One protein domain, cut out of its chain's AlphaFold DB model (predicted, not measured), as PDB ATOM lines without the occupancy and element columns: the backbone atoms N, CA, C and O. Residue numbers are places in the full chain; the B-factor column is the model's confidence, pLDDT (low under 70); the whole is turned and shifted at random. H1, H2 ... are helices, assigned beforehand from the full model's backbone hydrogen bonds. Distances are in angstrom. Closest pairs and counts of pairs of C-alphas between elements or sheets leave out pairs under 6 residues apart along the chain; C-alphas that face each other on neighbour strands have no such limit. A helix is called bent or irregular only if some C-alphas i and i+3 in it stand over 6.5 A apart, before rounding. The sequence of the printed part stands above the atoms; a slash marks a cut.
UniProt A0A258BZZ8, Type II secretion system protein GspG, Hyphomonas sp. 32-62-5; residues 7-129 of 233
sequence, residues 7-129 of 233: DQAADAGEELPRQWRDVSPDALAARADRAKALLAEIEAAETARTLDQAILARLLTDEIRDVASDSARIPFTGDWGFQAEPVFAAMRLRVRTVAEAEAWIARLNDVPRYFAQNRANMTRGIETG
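Overview. This is residues 7 to 129 of the 233 residues of the protein "Type II secretion system protein GspG" of Hyphomonas sp. 32-62-5 (UniProt A0A258BZZ8). The model is an open V whose one side is the long bent helix H5, with the shorter helix H4 running beside its first arm, H5a; the other side is a helical hairpin of H2 and H3, which starts near H5b and has its far turn sticking out at residues 46 to 52. The small helix H1 and the link of residues 12 to 24 lie in the mouth of the V. The printed part has 123 residues with five named helices, in the order H1, H2, H3, H4, H5, and no named strand; its class is all helix. The whole is only just loose, close to compact, with a radius of gyration of the C-alphas of 16.9 A and spans of 45 by 43 by 26 A.

Arrangement. The longest helix, H5, residues 98 to 127, was assigned as one helix by its hydrogen bonds, but it is bent: C-alphas 109 and 112 are 7.1 A apart. Its arms, H5a of residues 98 to 109 and H5b of residues 112 to 127, stand at a shallow tilt of 33 degrees, only just short of steep. H4, residues 84 to 92, is close to H5a but not clearly touching it; the closest C-alphas, those of Pro 86 and Leu 108, are 8.0 A apart. These two run opposite ways at a shallow tilt of 16 degrees. H2, residues 25 to 44, is only just apart from H5b, with a closest C-alpha distance of 8.1 A. H2 and H3, residues 50 to 68, touch as a helical hairpin, with the C-alphas of Ala 32 and Ile 64 closest at 5.0 A. They run opposite ways at a shallow tilt of 26 degrees. H1, residues 7 to 11, touches no helix. Every O i to N i+4 pair is within hydrogen-bond range in H1, H2, H4, H5a and H5b; in H3 it is 14 of 15.

Along the chain. H5a measures 16.6 A from its first to its last C-alpha and H5b 22.2 A, ending at C-alpha 127 at (373.191, 450.668, 408.178). H2 measures 28.8 A and begins at C-alpha 25 at (378.403, 440.220, 398.039). H3 measures 26.6 A, H4 12.6 A and H1 6.3 A. H1 begins at C-alpha 7 at (370.712, 437.020, 380.476).

Size, cuts and confidence. The two C-alphas farthest apart, those of Ala 48 and Glu 127, are 48.6 A apart. The printed part has no cut. The links from H1 to H2, 13 residues, and from H3 to H4, 15 residues, are long; those from H2 to H3 and from H4 to H5 are tight. The mean pLDDT of the printed part is 88.6, and residues 7 to 14 are under 70.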
ATOM      1  N   ASP A   7     371.222 436.384 381.694       58.59
ATOM      2  CA  ASP A   7     370.712 437.020 380.476       58.59
ATOM      3  C   ASP A   7     371.710 436.978 379.316       58.59
ATOM      4  O   ASP A   7     371.315 436.783 378.172       58.59
ATOM      5  N   GLN A   8     373.011 437.072 379.591       58.50
ATOM      6  CA  GLN A   8     374.018 436.975 378.531       58.50
ATOM      7  C   GLN A   8     374.285 435.532 378.106       58.50
ATOM      8  O   GLN A   8     374.520 435.290 376.925       58.50
ATOM      9  N   ALA A   9     374.209 434.573 379.036       55.62
ATOM     10  CA  ALA A   9     374.254 433.146 378.699       55.62
ATOM     11  C   ALA A   9     373.087 432.751 377.769       55.62
ATOM     12  O   ALA A   9     373.257 431.931 376.863       55.62
ATOM     13  N   ALA A  10     371.933 433.407 377.945       54.72
ATOM     14  CA  ALA A  10     370.785 433.301 377.054       54.72
ATOM     15  C   ALA A  10     371.023 433.956 375.687       54.72
ATOM     16  O   ALA A  10     370.753 433.337 374.658       54.72
ATOM     17  N   ASP A  11     371.565 435.178 375.660       50.34
ATOM     18  CA  ASP A  11     371.853 435.911 374.420       50.34
ATOM     19  C   ASP A  11     372.964 435.253 373.576       50.34
ATOM     20  O   ASP A  11     372.949 435.348 372.348       50.34
ATOM     21  N   ALA A  12     373.903 434.543 374.212       52.97
ATOM     22  CA  ALA A  12     374.934 433.741 373.548       52.97
ATOM     23  C   ALA A  12     374.406 432.400 372.993       52.97
ATOM     24  O   ALA A  12     375.121 431.713 372.265       52.97
ATOM     25  N   GLY A  13     373.157 432.028 373.309       57.19
ATOM     26  CA  GLY A  13     372.541 430.766 372.893       57.19
ATOM     27  C   GLY A  13     373.081 429.531 373.622       57.19
ATOM     28  O   GLY A  13     372.847 428.413 373.164       57.19
ATOM     29  N   GLU A  14     373.806 429.722 374.727       58.50
ATOM     30  CA  GLU A  14     374.478 428.648 375.465       58.50
ATOM     31  C   GLU A  14     373.532 427.981 376.476       58.50
ATOM     32  O   GLU A  14     373.498 426.755 376.559       58.50
ATOM     33  N   GLU A  15     372.705 428.757 377.192       72.06
ATOM     34  CA  GLU A  15     371.750 428.237 378.180       72.06
ATOM     35  C   GLU A  15     370.491 429.107 378.308       72.06
ATOM     36  O   GLU A  15     370.531 430.327 378.176       72.06
ATOM     37  N   LEU A  16     369.345 428.492 378.623       81.25
ATOM     38  CA  LEU A  16     368.116 429.238 378.911       81.25
ATOM     39  C   LEU A  16     368.164 429.825 380.335       81.25
ATOM     40  O   LEU A  16     368.435 429.082 381.282       81.25
ATOM     41  N   PRO A  17     367.831 431.112 380.538       84.00
ATOM     42  CA  PRO A  17     367.990 431.775 381.826       84.00
ATOM     43  C   PRO A  17     366.919 431.290 382.804       84.00
ATOM     44  O   PRO A  17     365.742 431.627 382.673       84.00
ATOM     45  N   ARG A  18     367.332 430.501 383.800       90.75
ATOM     46  CA  ARG A  18     366.441 429.917 384.823       90.75
ATOM     47  C   ARG A  18     366.395 430.690 386.134       90.75
ATOM     48  O   ARG A  18     365.568 430.387 386.986       90.75
ATOM     49  N   GLN A  19     367.292 431.649 386.319       91.69
ATOM     50  CA  GLN A  19     367.425 432.444 387.536       91.69
ATOM     51  C   GLN A  19     367.757 433.885 387.162       91.69
ATOM     52  O   GLN A  19     368.301 434.153 386.091       91.69
ATOM     53  N   TRP A  20     367.422 434.818 388.044       91.81
ATOM     54  CA  TRP A  20     367.956 436.170 387.983       91.81
ATOM     55  C   TRP A  20     369.408 436.171 388.421       91.81
ATOM     56  O   TRP A  20     369.881 435.272 389.118       91.81
ATOM     57  N   ARG A  21     370.103 437.245 388.077       88.69
ATOM     58  CA  ARG A  21     371.462 437.476 388.533       88.69
ATOM     59  C   ARG A  21     371.592 437.323 390.054       88.69
ATOM     60  O   ARG A  21     370.758 437.817 390.815       88.69
ATOM     61  N   ASP A  22     372.650 436.651 390.492       92.38
ATOM     62  CA  ASP A  22     373.056 436.664 391.895       92.38
ATOM     63  C   ASP A  22     373.773 437.983 392.201       92.38
ATOM     64  O   ASP A  22     374.810 438.298 391.612       92.38
ATOM     65  N   VAL A  23     373.173 438.775 393.085       93.00
ATOM     66  CA  VAL A  23     373.680 440.086 393.510       93.00
ATOM     67  C   VAL A  23     374.134 440.071 394.971       93.00
ATOM     68  O   VAL A  23     374.256 441.124 395.596       93.00
ATOM     69  N   SER A  24     374.379 438.886 395.539       94.38
ATOM     70  CA  SER A  24     375.026 438.752 396.846       94.38
ATOM     71  C   SER A  24     376.471 439.279 396.816       94.38
ATOM     72  O   SER A  24     377.112 439.250 395.761       94.38
ATOM     73  N   PRO A  25     377.019 439.743 397.958       93.12
ATOM     74  CA  PRO A  25     378.403 440.220 398.039       93.12
ATOM     75  C   PRO A  25     379.412 439.224 397.462       93.12
ATOM     76  O   PRO A  25     380.264 439.605 396.664       93.12
ATOM     77  N   ASP A  26     379.265 437.944 397.807       93.88
ATOM     78  CA  ASP A  26     380.185 436.887 397.385       93.88
ATOM     79  C   ASP A  26     380.122 436.656 395.871       93.88
ATOM     80  O   ASP A  26     381.156 436.557 395.206       93.88
ATOM     81  N   ALA A  27     378.916 436.636 395.294       92.88
ATOM     82  CA  ALA A  27     378.743 436.497 393.851       92.88
ATOM     83  C   ALA A  27     379.312 437.701 393.085       92.88
ATOM     84  O   ALA A  27     379.950 437.534 392.040       92.88
ATOM     85  N   LEU A  28     379.121 438.914 393.614       92.19
ATOM     86  CA  LEU A  28     379.679 440.140 393.044       92.19
ATOM     87  C   LEU A  28     381.211 440.163 393.133       92.19
ATOM     88  O   LEU A  28     381.862 440.511 392.148       92.19
ATOM     89  N   ALA A  29     381.791 439.736 394.258       92.06
ATOM     90  CA  ALA A  29     383.237 439.615 394.433       92.06
ATOM     91  C   ALA A  29     383.837 438.593 393.458       92.06
ATOM     92  O   ALA A  29     384.744 438.923 392.693       92.06
ATOM     93  N   ALA A  30     383.253 437.392 393.384       91.69
ATOM     94  CA  ALA A  30     383.682 436.359 392.445       91.69
ATOM     95  C   ALA A  30     383.594 436.837 390.987       91.69
ATOM     96  O   ALA A  30     384.435 436.490 390.154       91.69
ATOM     97  N   ARG A  31     382.581 437.647 390.658       87.50
ATOM     98  CA  ARG A  31     382.463 438.276 389.341       87.50
ATOM     99  C   ARG A  31     383.586 439.282 389.087       87.50
ATOM    100  O   ARG A  31     384.187 439.232 388.018       87.50
ATOM    101  N   ALA A  32     383.877 440.162 390.043       91.38
ATOM    102  CA  ALA A  32     384.972 441.119 389.914       91.38
ATOM    103  C   ALA A  32     386.316 440.412 389.702       91.38
ATOM    104  O   ALA A  32     387.113 440.856 388.881       91.38
ATOM    105  N   ASP A  33     386.554 439.286 390.373       94.00
ATOM    106  CA  ASP A  33     387.787 438.518 390.198       94.00
ATOM    107  C   ASP A  33     387.883 437.874 388.810       94.00
ATOM    108  O   ASP A  33     388.933 437.955 388.170       94.00
ATOM    109  N   ARG A  34     386.775 437.342 388.276       91.69
ATOM    110  CA  ARG A  34     386.722 436.897 386.871       91.69
ATOM    111  C   ARG A  34     386.969 438.050 385.897       91.69
ATOM    112  O   ARG A  34     387.681 437.870 384.914       91.69
ATOM    113  N   ALA A  35     386.407 439.229 386.167       92.38
ATOM    114  CA  ALA A  35     386.609 440.410 385.333       92.38
ATOM    115  C   ALA A  35     388.071 440.887 385.352       92.38
ATOM    116  O   ALA A  35     388.592 441.237 384.298       92.38
ATOM    117  N   LYS A  36     388.751 440.837 386.507       95.56
ATOM    118  CA  LYS A  36     390.193 441.126 386.621       95.56
ATOM    119  C   LYS A  36     391.035 440.141 385.816       95.56
ATOM    120  O   LYS A  36     391.920 440.571 385.086       95.56
ATOM    121  N   ALA A  37     390.752 438.842 385.935       95.25
ATOM    122  CA  ALA A  37     391.474 437.813 385.188       95.25
ATOM    123  C   ALA A  37     391.322 438.023 383.673       95.25
ATOM    124  O   ALA A  37     392.317 438.098 382.956       95.25
ATOM    125  N   LEU A  38     390.088 438.232 383.206       94.56
ATOM    126  CA  LEU A  38     389.818 438.489 381.793       94.56
ATOM    127  C   LEU A  38     390.429 439.812 381.308       94.56
ATOM    128  O   LEU A  38     390.886 439.889 380.174       94.56
ATOM    129  N   LEU A  39     390.445 440.854 382.142       95.69
ATOM    130  CA  LEU A  39     391.078 442.126 381.796       95.69
ATOM    131  C   LEU A  39     392.575 441.931 381.535       95.69
ATOM    132  O   LEU A  39     393.062 442.389 380.507       95.69
ATOM    133  N   ALA A  40     393.268 441.190 382.403       96.38
ATOM    134  CA  ALA A  40     394.686 440.889 382.225       96.38
ATOM    135  C   ALA A  40     394.957 440.107 380.927       96.38
ATOM    136  O   ALA A  40     395.909 440.412 380.211       96.38
ATOM    137  N   GLU A  41     394.104 439.136 380.585       95.69
ATOM    138  CA  GLU A  41     394.197 438.408 379.313       95.69
ATOM    139  C   GLU A  41     393.988 439.329 378.105       95.69
ATOM    140  O   GLU A  41     394.748 439.270 377.140       95.69
ATOM    141  N   ILE A  42     392.975 440.201 378.158       93.69
ATOM    142  CA  ILE A  42     392.664 441.141 377.076       93.69
ATOM    143  C   ILE A  42     393.794 442.146 376.886       93.69
ATOM    144  O   ILE A  42     394.151 442.420 375.747       93.69
ATOM    145  N   GLU A  43     394.364 442.687 377.960       93.81
ATOM    146  CA  GLU A  43     395.472 443.646 377.888       93.81
ATOM    147  C   GLU A  43     396.764 443.008 377.361       93.81
ATOM    148  O   GLU A  43     397.527 443.667 376.659       93.81
ATOM    149  N   ALA A  44     396.991 441.723 377.647       95.06
ATOM    150  CA  ALA A  44     398.145 440.979 377.148       95.06
ATOM    151  C   ALA A  44     397.986 440.474 375.700       95.06
ATOM    152  O   ALA A  44     398.970 440.058 375.088       95.06
ATOM    153  N   ALA A  45     396.771 440.472 375.146       94.38
ATOM    154  CA  ALA A  45     396.512 439.923 373.822       94.38
ATOM    155  C   ALA A  45     397.041 440.833 372.699       94.38
ATOM    156  O   ALA A  45     396.654 441.997 372.573       94.38
ATOM    157  N   GLU A  46     397.859 440.280 371.804       94.44
ATOM    158  CA  GLU A  46     398.219 440.950 370.552       94.44
ATOM    159  C   GLU A  46     397.062 440.837 369.550       94.44
ATOM    160  O   GLU A  46     396.668 439.742 369.143       94.44
ATOM    161  N   THR A  47     396.485 441.970 369.143       93.62
ATOM    162  CA  THR A  47     395.346 441.990 368.218       93.62
ATOM    163  C   THR A  47     395.362 443.206 367.301       93.62
ATOM    164  O   THR A  47     395.703 444.316 367.700       93.62
ATOM    165  N   ALA A  48     394.920 443.010 366.057       95.00
ATOM    166  CA  ALA A  48     394.663 444.107 365.125       95.00
ATOM    167  C   ALA A  48     393.367 444.879 365.461       95.00
ATOM    168  O   ALA A  48     393.140 445.962 364.925       95.00
ATOM    169  N   ARG A  49     392.506 444.342 366.343       95.19
ATOM    170  CA  ARG A  49     391.239 444.963 366.773       95.19
ATOM    171  C   ARG A  49     391.422 445.826 368.024       95.19
ATOM    172  O   ARG A  49     390.791 445.596 369.053       95.19
ATOM    173  N   THR A  50     392.293 446.824 367.936       94.38
ATOM    174  CA  THR A  50     392.686 447.658 369.087       94.38
ATOM    175  C   THR A  50     391.523 448.448 369.694       94.38
ATOM    176  O   THR A  50     391.474 448.638 370.908       94.38
ATOM    177  N   LEU A  51     390.545 448.864 368.880       94.62
ATOM    178  CA  LEU A  51     389.343 449.546 369.367       94.62
ATOM    179  C   LEU A  51     388.458 448.615 370.209       94.62
ATOM    180  O   LEU A  51     388.080 448.977 371.320       94.62
ATOM    181  N   ASP A  52     388.165 447.411 369.712       93.94
ATOM    182  CA  ASP A  52     387.359 446.423 370.439       93.94
ATOM    183  C   ASP A  52     388.042 446.021 371.755       93.94
ATOM    184  O   ASP A  52     387.389 445.926 372.794       93.94
ATOM    185  N   GLN A  53     389.368 445.844 371.723       94.12
ATOM    186  CA  GLN A  53     390.190 445.568 372.903       94.12
ATOM    187  C   GLN A  53     390.056 446.679 373.954       94.12
ATOM    188  O   GLN A  53     389.778 446.389 375.118       94.12
ATOM    189  N   ALA A  54     390.174 447.947 373.549       95.00
ATOM    190  CA  ALA A  54     390.029 449.089 374.452       95.00
ATOM    191  C   ALA A  54     388.609 449.204 375.036       95.00
ATOM    192  O   ALA A  54     388.448 449.479 376.227       95.00
ATOM    193  N   ILE A  55     387.573 448.956 374.223       94.88
ATOM    194  CA  ILE A  55     386.175 448.946 374.679       94.88
ATOM    195  C   ILE A  55     385.968 447.852 375.729       94.88
ATOM    196  O   ILE A  55     385.410 448.116 376.795       94.88
ATOM    197  N   LEU A  56     386.436 446.630 375.462       92.81
ATOM    198  CA  LEU A  56     386.302 445.516 376.399       92.81
ATOM    199  C   LEU A  56     387.062 445.769 377.702       92.81
ATOM    200  O   LEU A  56     386.496 445.561 378.777       92.81
ATOM    201  N   ALA A  57     388.296 446.272 377.621       94.62
ATOM    202  CA  ALA A  57     389.087 446.628 378.795       94.62
ATOM    203  C   ALA A  57     388.365 447.674 379.661       94.62
ATOM    204  O   ALA A  57     388.281 447.538 380.886       94.62
ATOM    205  N   ARG A  58     387.752 448.682 379.024       95.50
ATOM    206  CA  ARG A  58     386.963 449.696 379.726       95.50
ATOM    207  C   ARG A  58     385.740 449.103 380.425       95.50
ATOM    208  O   ARG A  58     385.524 449.397 381.598       95.50
ATOM    209  N   LEU A  59     384.972 448.256 379.740       92.75
ATOM    210  CA  LEU A  59     383.774 447.624 380.306       92.75
ATOM    211  C   LEU A  59     384.101 446.748 381.524       92.75
ATOM    212  O   LEU A  59     383.352 446.755 382.500       92.75
ATOM    213  N   LEU A  60     385.215 446.011 381.481       93.31
ATOM    214  CA  LEU A  60     385.675 445.194 382.607       93.31
ATOM    215  C   LEU A  60     386.178 446.054 383.764       93.31
ATOM    216  O   LEU A  60     385.878 445.761 384.919       93.31
ATOM    217  N   THR A  61     386.888 447.141 383.464       94.94
ATOM    218  CA  THR A  61     387.339 448.103 384.478       94.94
ATOM    219  C   THR A  61     386.162 448.717 385.235       94.94
ATOM    220  O   THR A  61     386.214 448.820 386.461       94.94
ATOM    221  N   ASP A  62     385.097 449.103 384.528       90.50
ATOM    222  CA  ASP A  62     383.886 449.647 385.153       90.50
ATOM    223  C   ASP A  62     383.213 448.600 386.058       90.50
ATOM    224  O   ASP A  62     382.870 448.889 387.200       90.50
ATOM    225  N   GLU A  63     383.149 447.345 385.617       87.75
ATOM    226  CA  GLU A  63     382.618 446.231 386.407       87.75
ATOM    227  C   GLU A  63     383.428 445.927 387.679       87.75
ATOM    228  O   GLU A  63     382.845 445.644 388.728       87.75
ATOM    229  N   ILE A  64     384.757 446.022 387.615       92.62
ATOM    230  CA  ILE A  64     385.635 445.900 388.788       92.62
ATOM    231  C   ILE A  64     385.396 447.071 389.747       92.62
ATOM    232  O   ILE A  64     385.319 446.877 390.963       92.62
ATOM    233  N   ARG A  65     385.267 448.285 389.201       92.00
ATOM    234  CA  ARG A  65     385.046 449.503 389.981       92.00
ATOM    235  C   ARG A  65     383.716 449.472 390.719       92.00
ATOM    236  O   ARG A  65     383.706 449.845 391.883       92.00
ATOM    237  N   ASP A  66     382.645 449.007 390.082       86.75
ATOM    238  CA  ASP A  66     381.317 448.897 390.698       86.75
ATOM    239  C   ASP A  66     381.337 448.049 391.974       86.75
ATOM    240  O   ASP A  66     380.695 448.379 392.970       86.75
ATOM    241  N   VAL A  67     382.098 446.954 391.961       89.12
ATOM    242  CA  VAL A  67     382.241 446.090 393.139       89.12
ATOM    243  C   VAL A  67     383.161 446.732 394.174       89.12
ATOM    244  O   VAL A  67     382.860 446.686 395.363       89.12
ATOM    245  N   ALA A  68     384.245 447.384 393.743       87.88
ATOM    246  CA  ALA A  68     385.153 448.097 394.641       87.88
ATOM    247  C   ALA A  68     384.485 449.289 395.355       87.88
ATOM    248  O   ALA A  68     384.826 449.581 396.499       87.88
ATOM    249  N   SER A  69     383.534 449.962 394.700       88.19
ATOM    250  CA  SER A  69     382.718 451.035 395.282       88.19
ATOM    251  C   SER A  69     381.456 450.528 395.986       88.19
ATOM    252  O   SER A  69     380.709 451.336 396.534       88.19
ATOM    253  N   ASP A  70     381.220 449.211 395.982       89.12
ATOM    254  CA  ASP A  70     380.056 448.552 396.585       89.12
ATOM    255  C   ASP A  70     378.722 449.185 396.142       89.12
ATOM    256  O   ASP A  70     377.800 449.407 396.935       89.12
ATOM    257  N   SER A  71     378.619 449.492 394.843       87.81
ATOM    258  CA  SER A  71     377.476 450.207 394.260       87.81
ATOM    259  C   SER A  71     376.147 449.465 394.425       87.81
ATOM    260  O   SER A  71     375.087 450.087 394.449       87.81
ATOM    261  N   ALA A  72     376.193 448.147 394.647       90.25
ATOM    262  CA  ALA A  72     375.030 447.313 394.934       90.25
ATOM    263  C   ALA A  72     374.224 447.779 396.163       90.25
ATOM    264  O   ALA A  72     373.042 447.449 396.267       90.25
ATOM    265  N   ARG A  73     374.823 448.566 397.074       90.75
ATOM    266  CA  ARG A  73     374.122 449.210 398.201       90.75
ATOM    267  C   ARG A  73     373.072 450.237 397.770       90.75
ATOM    268  O   ARG A  73     372.207 450.578 398.572       90.75
ATOM    269  N   ILE A  74     373.132 450.709 396.525       87.88
ATOM    270  CA  ILE A  74     372.204 451.681 395.941       87.88
ATOM    271  C   ILE A  74     371.499 451.037 394.734       87.88
ATOM    272  O   ILE A  74     371.807 451.352 393.587       87.88
ATOM    273  N   PRO A  75     370.548 450.109 394.950       83.38
ATOM    274  CA  PRO A  75     369.921 449.373 393.853       83.38
ATOM    275  C   PRO A  75     368.828 450.175 393.115       83.38
ATOM    276  O   PRO A  75     368.165 449.627 392.235       83.38
ATOM    277  N   PHE A  76     368.626 451.446 393.485       84.38
ATOM    278  CA  PHE A  76     367.702 452.385 392.849       84.38
ATOM    279  C   PHE A  76     368.459 453.623 392.368       84.38
ATOM    280  O   PHE A  76     369.170 454.260 393.144       84.38
ATOM    281  N   THR A  77     368.252 453.998 391.112       78.69
ATOM    282  CA  THR A  77     368.653 455.294 390.554       78.69
ATOM    283  C   THR A  77     367.404 456.133 390.279       78.69
ATOM    284  O   THR A  77     366.279 455.675 390.480       78.69
ATOM    285  N   GLY A  78     367.571 457.386 389.843       72.75
ATOM    286  CA  GLY A  78     366.434 458.278 389.571       72.75
ATOM    287  C   GLY A  78     365.469 457.769 388.489       72.75
ATOM    288  O   GLY A  78     364.322 458.203 388.436       72.75
ATOM    289  N   ASP A  79     365.919 456.846 387.646       74.56
ATOM    290  CA  ASP A  79     365.230 456.331 386.466       74.56
ATOM    291  C   ASP A  79     365.140 454.794 386.413       74.56
ATOM    292  O   ASP A  79     364.444 454.254 385.551       74.56
ATOM    293  N   TRP A  80     365.813 454.074 387.319       81.56
ATOM    294  CA  TRP A  80     365.933 452.617 387.247       81.56
ATOM    295  C   TRP A  80     365.990 451.935 388.618       81.56
ATOM    296  O   TRP A  80     366.271 452.545 389.648       81.56
ATOM    297  N   GLY A  81     365.728 450.629 388.639       89.00
ATOM    298  CA  GLY A  81     365.946 449.791 389.813       89.00
ATOM    299  C   GLY A  81     365.658 448.316 389.551       89.00
ATOM    300  O   GLY A  81     365.022 447.952 388.559       89.00
ATOM    301  N   PHE A  82     366.110 447.455 390.462       90.94
ATOM    302  CA  PHE A  82     366.038 445.997 390.304       90.94
ATOM    303  C   PHE A  82     364.613 445.450 390.086       90.94
ATOM    304  O   PHE A  82     364.437 444.411 389.457       90.94
ATOM    305  N   GLN A  83     363.589 446.147 390.583       90.44
ATOM    306  CA  GLN A  83     362.175 445.809 390.419       90.44
ATOM    307  C   GLN A  83     361.687 445.900 388.969       90.44
ATOM    308  O   GLN A  83     360.691 445.267 388.620       90.44
ATOM    309  N   ALA A  84     362.359 446.697 388.136       90.62
ATOM    310  CA  ALA A  84     361.997 446.870 386.738       90.62
ATOM    311  C   ALA A  84     362.451 445.677 385.880       90.62
ATOM    312  O   ALA A  84     361.778 445.329 384.908       90.62
ATOM    313  N   GLU A  85     363.544 445.009 386.268       88.50
ATOM    314  CA  GLU A  85     364.168 443.929 385.490       88.50
ATOM    315  C   GLU A  85     363.191 442.785 385.149       88.50
ATOM    316  O   GLU A  85     363.071 442.447 383.967       88.50
ATOM    317  N   PRO A  86     362.397 442.233 386.096       90.56
ATOM    318  CA  PRO A  86     361.434 441.186 385.758       90.56
ATOM    319  C   PRO A  86     360.359 441.618 384.769       90.56
ATOM    320  O   PRO A  86     359.954 440.835 383.908       90.56
ATOM    321  N   VAL A  87     359.921 442.873 384.866       90.31
ATOM    322  CA  VAL A  87     358.892 443.433 383.991       90.31
ATOM    323  C   VAL A  87     359.433 443.580 382.569       90.31
ATOM    324  O   VAL A  87     358.794 443.134 381.616       90.31
ATOM    325  N   PHE A  88     360.632 444.143 382.411       87.56
ATOM    326  CA  PHE A  88     361.242 444.321 381.094       87.56
ATOM    327  C   PHE A  88     361.633 442.998 380.435       87.56
ATOM    328  O   PHE A  88     361.419 442.832 379.232       87.56
ATOM    329  N   ALA A  89     362.142 442.037 381.206       88.44
ATOM    330  CA  ALA A  89     362.403 440.692 380.706       88.44
ATOM    331  C   ALA A  89     361.115 440.032 380.182       88.44
ATOM    332  O   ALA A  89     361.103 439.492 379.076       88.44
ATOM    333  N   ALA A  90     360.004 440.156 380.918       90.06
ATOM    334  CA  ALA A  90     358.708 439.633 380.490       90.06
ATOM    335  C   ALA A  90     358.206 440.285 379.189       90.06
ATOM    336  O   ALA A  90     357.682 439.593 378.318       90.06
ATOM    337  N   MET A  91     358.401 441.598 379.008       89.12
ATOM    338  CA  MET A  91     358.012 442.308 377.774       89.12
ATOM    339  C   MET A  91     358.768 441.807 376.534       89.12
ATOM    340  O   MET A  91     358.219 441.763 375.425       89.12
ATOM    341  N   ARG A  92     360.037 441.430 376.715       84.62
ATOM    342  CA  ARG A  92     360.911 440.929 375.643       84.62
ATOM    343  C   ARG A  92     360.726 439.437 375.375       84.62
ATOM    344  O   ARG A  92     361.100 438.976 374.299       84.62
ATOM    345  N   LEU A  93     360.125 438.699 376.308       85.12
ATOM    346  CA  LEU A  93     359.988 437.252 376.227       85.12
ATOM    347  C   LEU A  93     359.247 436.814 374.954       85.12
ATOM    348  O   LEU A  93     358.190 437.339 374.581       85.12
ATOM    349  N   ARG A  94     359.810 435.808 374.285       86.31
ATOM    350  CA  ARG A  94     359.206 435.104 373.153       86.31
ATOM    351  C   ARG A  94     359.365 433.607 373.385       86.31
ATOM    352  O   ARG A  94     360.410 433.053 373.080       86.31
ATOM    353  N   VAL A  95     358.329 432.972 373.925       87.19
ATOM    354  CA  VAL A  95     358.315 431.522 374.164       87.19
ATOM    355  C   VAL A  95     357.895 430.799 372.885       87.19
ATOM    356  O   VAL A  95     356.809 431.034 372.359       87.19
ATOM    357  N   ARG A  96     358.768 429.930 372.384       91.44
ATOM    358  CA  ARG A  96     358.604 429.097 371.185       91.44
ATOM    359  C   ARG A  96     358.701 427.609 371.504       91.44
ATOM    360  O   ARG A  96     358.174 426.800 370.747       91.44
ATOM    361  N   THR A  97     359.358 427.245 372.605       93.56
ATOM    362  CA  THR A  97     359.541 425.851 373.028       93.56
ATOM    363  C   THR A  97     359.089 425.613 374.469       93.56
ATOM    364  O   THR A  97     358.998 426.535 375.279       93.56
ATOM    365  N   VAL A  98     358.826 424.346 374.808       94.06
ATOM    366  CA  VAL A  98     358.522 423.940 376.191       94.06
ATOM    367  C   VAL A  98     359.700 424.243 377.117       94.06
ATOM    368  O   VAL A  98     359.493 424.764 378.206       94.06
ATOM    369  N   ALA A  99     360.933 424.010 376.661       91.06
ATOM    370  CA  ALA A  99     362.133 424.287 377.447       91.06
ATOM    371  C   ALA A  99     362.260 425.779 377.812       91.06
ATOM    372  O   ALA A  99     362.606 426.110 378.945       91.06
ATOM    373  N   GLU A 100     361.936 426.684 376.881       89.88
ATOM    374  CA  GLU A 100     361.892 428.133 377.137       89.88
ATOM    375  C   GLU A 100     360.795 428.505 378.143       89.88
ATOM    376  O   GLU A 100     361.017 429.351 379.010       89.88
ATOM    377  N   ALA A 101     359.629 427.851 378.066       92.38
ATOM    378  CA  ALA A 101     358.545 428.056 379.024       92.38
ATOM    379  C   ALA A 101     358.956 427.616 380.440       92.38
ATOM    380  O   ALA A 101     358.765 428.359 381.400       92.38
ATOM    381  N   GLU A 102     359.560 426.434 380.569       95.25
ATOM    382  CA  GLU A 102     360.062 425.905 381.841       95.25
ATOM    383  C   GLU A 102     361.159 426.789 382.432       95.25
ATOM    384  O   GLU A 102     361.155 427.065 383.634       95.25
ATOM    385  N   ALA A 103     362.079 427.277 381.595       92.44
ATOM    386  CA  ALA A 103     363.123 428.184 382.043       92.44
ATOM    387  C   ALA A 103     362.547 429.509 382.553       92.44
ATOM    388  O   ALA A 103     362.947 429.991 383.615       92.44
ATOM    389  N   TRP A 104     361.547 430.054 381.858       93.75
ATOM    390  CA  TRP A 104     360.858 431.253 382.310       93.75
ATOM    391  C   TRP A 104     360.105 431.041 383.630       93.75
ATOM    392  O   TRP A 104     360.189 431.886 384.519       93.75
ATOM    393  N   ILE A 105     359.430 429.899 383.809       95.31
ATOM    394  CA  ILE A 105     358.777 429.546 385.081       95.31
ATOM    395  C   ILE A 105     359.806 429.472 386.214       95.31
ATOM    396  O   ILE A 105     359.579 430.040 387.283       95.31
ATOM    397  N   ALA A 106     360.946 428.814 385.986       95.56
ATOM    398  CA  ALA A 106     362.024 428.753 386.970       95.56
ATOM    399  C   ALA A 106     362.499 430.160 387.363       95.56
ATOM    400  O   ALA A 106     362.628 430.466 388.549       95.56
ATOM    401  N   ARG A 107     362.644 431.050 386.377       93.62
ATOM    402  CA  ARG A 107     363.071 432.430 386.597       93.62
ATOM    403  C   ARG A 107     362.029 433.264 387.345       93.62
ATOM    404  O   ARG A 107     362.392 434.059 388.210       93.62
ATOM    405  N   LEU A 108     360.737 433.068 387.085       94.75
ATOM    406  CA  LEU A 108     359.666 433.688 387.877       94.75
ATOM    407  C   LEU A 108     359.702 433.225 389.339       94.75
ATOM    408  O   LEU A 108     359.592 434.050 390.247       94.75
ATOM    409  N   ASN A 109     359.923 431.930 389.572       97.12
ATOM    410  CA  ASN A 109     360.037 431.368 390.920       97.12
ATOM    411  C   ASN A 109     361.272 431.874 391.681       97.12
ATOM    412  O   ASN A 109     361.300 431.828 392.908       97.12
ATOM    413  N   ASP A 110     362.273 432.387 390.968       97.00
ATOM    414  CA  ASP A 110     363.503 432.935 391.532       97.00
ATOM    415  C   ASP A 110     363.404 434.427 391.924       97.00
ATOM    416  O   ASP A 110     364.250 434.945 392.658       97.00
ATOM    417  N   VAL A 111     362.342 435.134 391.503       96.12
ATOM    418  CA  VAL A 111     362.113 436.556 391.839       96.12
ATOM    419  C   VAL A 111     362.231 436.839 393.347       96.12
ATOM    420  O   VAL A 111     362.900 437.813 393.707       96.12
ATOM    421  N   PRO A 112     361.667 436.022 394.265       97.81
ATOM    422  CA  PRO A 112     361.803 436.263 395.700       97.81
ATOM    423  C   PRO A 112     363.256 436.264 396.191       97.81
ATOM    424  O   PRO A 112     363.609 437.124 397.002       97.81
ATOM    425  N   ARG A 113     364.106 435.354 395.689       97.06
ATOM    426  CA  ARG A 113     365.540 435.305 396.026       97.06
ATOM    427  C   ARG A 113     366.237 436.574 395.541       97.06
ATOM    428  O   ARG A 113     366.913 437.236 396.328       97.06
ATOM    429  N   TYR A 114     366.027 436.941 394.279       95.62
ATOM    430  CA  TYR A 114     366.600 438.148 393.680       95.62
ATOM    431  C   TYR A 114     366.215 439.422 394.444       95.62
ATOM    432  O   TYR A 114     367.062 440.256 394.769       95.62
ATOM    433  N   PHE A 115     364.937 439.550 394.807       96.69
ATOM    434  CA  PHE A 115     364.443 440.685 395.582       96.69
ATOM    435  C   PHE A 115     365.014 440.686 397.003       96.69
ATOM    436  O   PHE A 115     365.319 441.751 397.537       96.69
ATOM    437  N   ALA A 116     365.173 439.516 397.627       97.00
ATOM    438  CA  ALA A 116     365.769 439.407 398.955       97.00
ATOM    439  C   ALA A 116     367.230 439.875 398.972       97.00
ATOM    440  O   ALA A 116     367.606 440.630 399.865       97.00
ATOM    441  N   GLN A 117     368.027 439.501 397.967       96.25
ATOM    442  CA  GLN A 117     369.418 439.950 397.859       96.25
ATOM    443  C   GLN A 117     369.524 441.468 397.653       96.25
ATOM    444  O   GLN A 117     370.303 442.124 398.341       96.25
ATOM    445  N   ASN A 118     368.693 442.052 396.782       95.25
ATOM    446  CA  ASN A 118     368.663 443.507 396.590       95.25
ATOM    447  C   ASN A 118     368.252 444.258 397.865       95.25
ATOM    448  O   ASN A 118     368.876 445.256 398.223       95.25
ATOM    449  N   ARG A 119     367.246 443.757 398.599       93.81
ATOM    450  CA  ARG A 119     366.878 444.333 399.903       93.81
ATOM    451  C   ARG A 119     368.020 444.237 400.909       93.81
ATOM    452  O   ARG A 119     368.281 445.218 401.593       93.81
ATOM    453  N   ALA A 120     368.712 443.102 400.981       94.50
ATOM    454  CA  ALA A 120     369.854 442.936 401.878       94.50
ATOM    455  C   ALA A 120     370.980 443.937 401.563       94.50
ATOM    456  O   ALA A 120     371.548 444.536 402.474       94.50
ATOM    457  N   ASN A 121     371.262 444.182 400.281       93.25
ATOM    458  CA  ASN A 121     372.238 445.194 399.879       93.25
ATOM    459  C   ASN A 121     371.795 446.615 400.258       93.25
ATOM    460  O   ASN A 121     372.603 447.387 400.770       93.25
ATOM    461  N   MET A 122     370.514 446.944 400.077       90.06
ATOM    462  CA  MET A 122     369.958 448.234 400.496       90.06
ATOM    463  C   MET A 122     370.053 448.431 402.016       90.06
ATOM    464  O   MET A 122     370.476 449.489 402.474       90.06
ATOM    465  N   THR A 123     369.722 447.404 402.806       90.12
ATOM    466  CA  THR A 123     369.862 447.438 404.269       90.12
ATOM    467  C   THR A 123     371.309 447.703 404.679       90.12
ATOM    468  O   THR A 123     371.541 448.596 405.488       90.12
ATOM    469  N   ARG A 124     372.290 447.044 404.044       90.00
ATOM    470  CA  ARG A 124     373.719 447.340 404.259       90.00
ATOM    471  C   ARG A 124     374.068 448.801 403.946       90.00
ATOM    472  O   ARG A 124     374.869 449.407 404.655       90.00
ATOM    473  N   GLY A 125     373.494 449.371 402.884       87.00
ATOM    474  CA  GLY A 125     373.661 450.784 402.521       87.00
ATOM    475  C   GLY A 125     373.155 451.742 403.595       87.00
ATOM    476  O   GLY A 125     373.868 452.667 403.983       87.00
ATOM    477  N   ILE A 126     371.965 451.467 404.127       83.62
ATOM    478  CA  ILE A 126     371.337 452.262 405.189       83.62
ATOM    479  C   ILE A 126     372.126 452.148 406.498       83.62
ATOM    480  O   ILE A 126     372.454 453.167 407.100       83.62
ATOM    481  N   GLU A 127     372.473 450.930 406.920       80.00
ATOM    482  CA  GLU A 127     373.191 450.668 408.178       80.00
ATOM    483  C   GLU A 127     374.566 451.342 408.233       80.00
ATOM    484  O   GLU A 127     375.042 451.709 409.303       80.00
ATOM    485  N   THR A 128     375.203 451.524 407.077       78.06
ATOM    486  CA  THR A 128     376.531 452.143 406.973       78.06
ATOM    487  C   THR A 128     376.482 453.640 406.675       78.06
ATOM    488  O   THR A 128     377.532 454.250 406.486       78.06
ATOM    489  N   GLY A 129     375.285 454.237 406.610       72.12
ATOM    490  CA  GLY A 129     375.102 455.654 406.286       72.12
ATOM    491  C   GLY A 129     375.487 456.021 404.848       72.12
ATOM    492  O   GLY A 129     375.594 457.200 404.527       72.12
TER     493      GLY A 129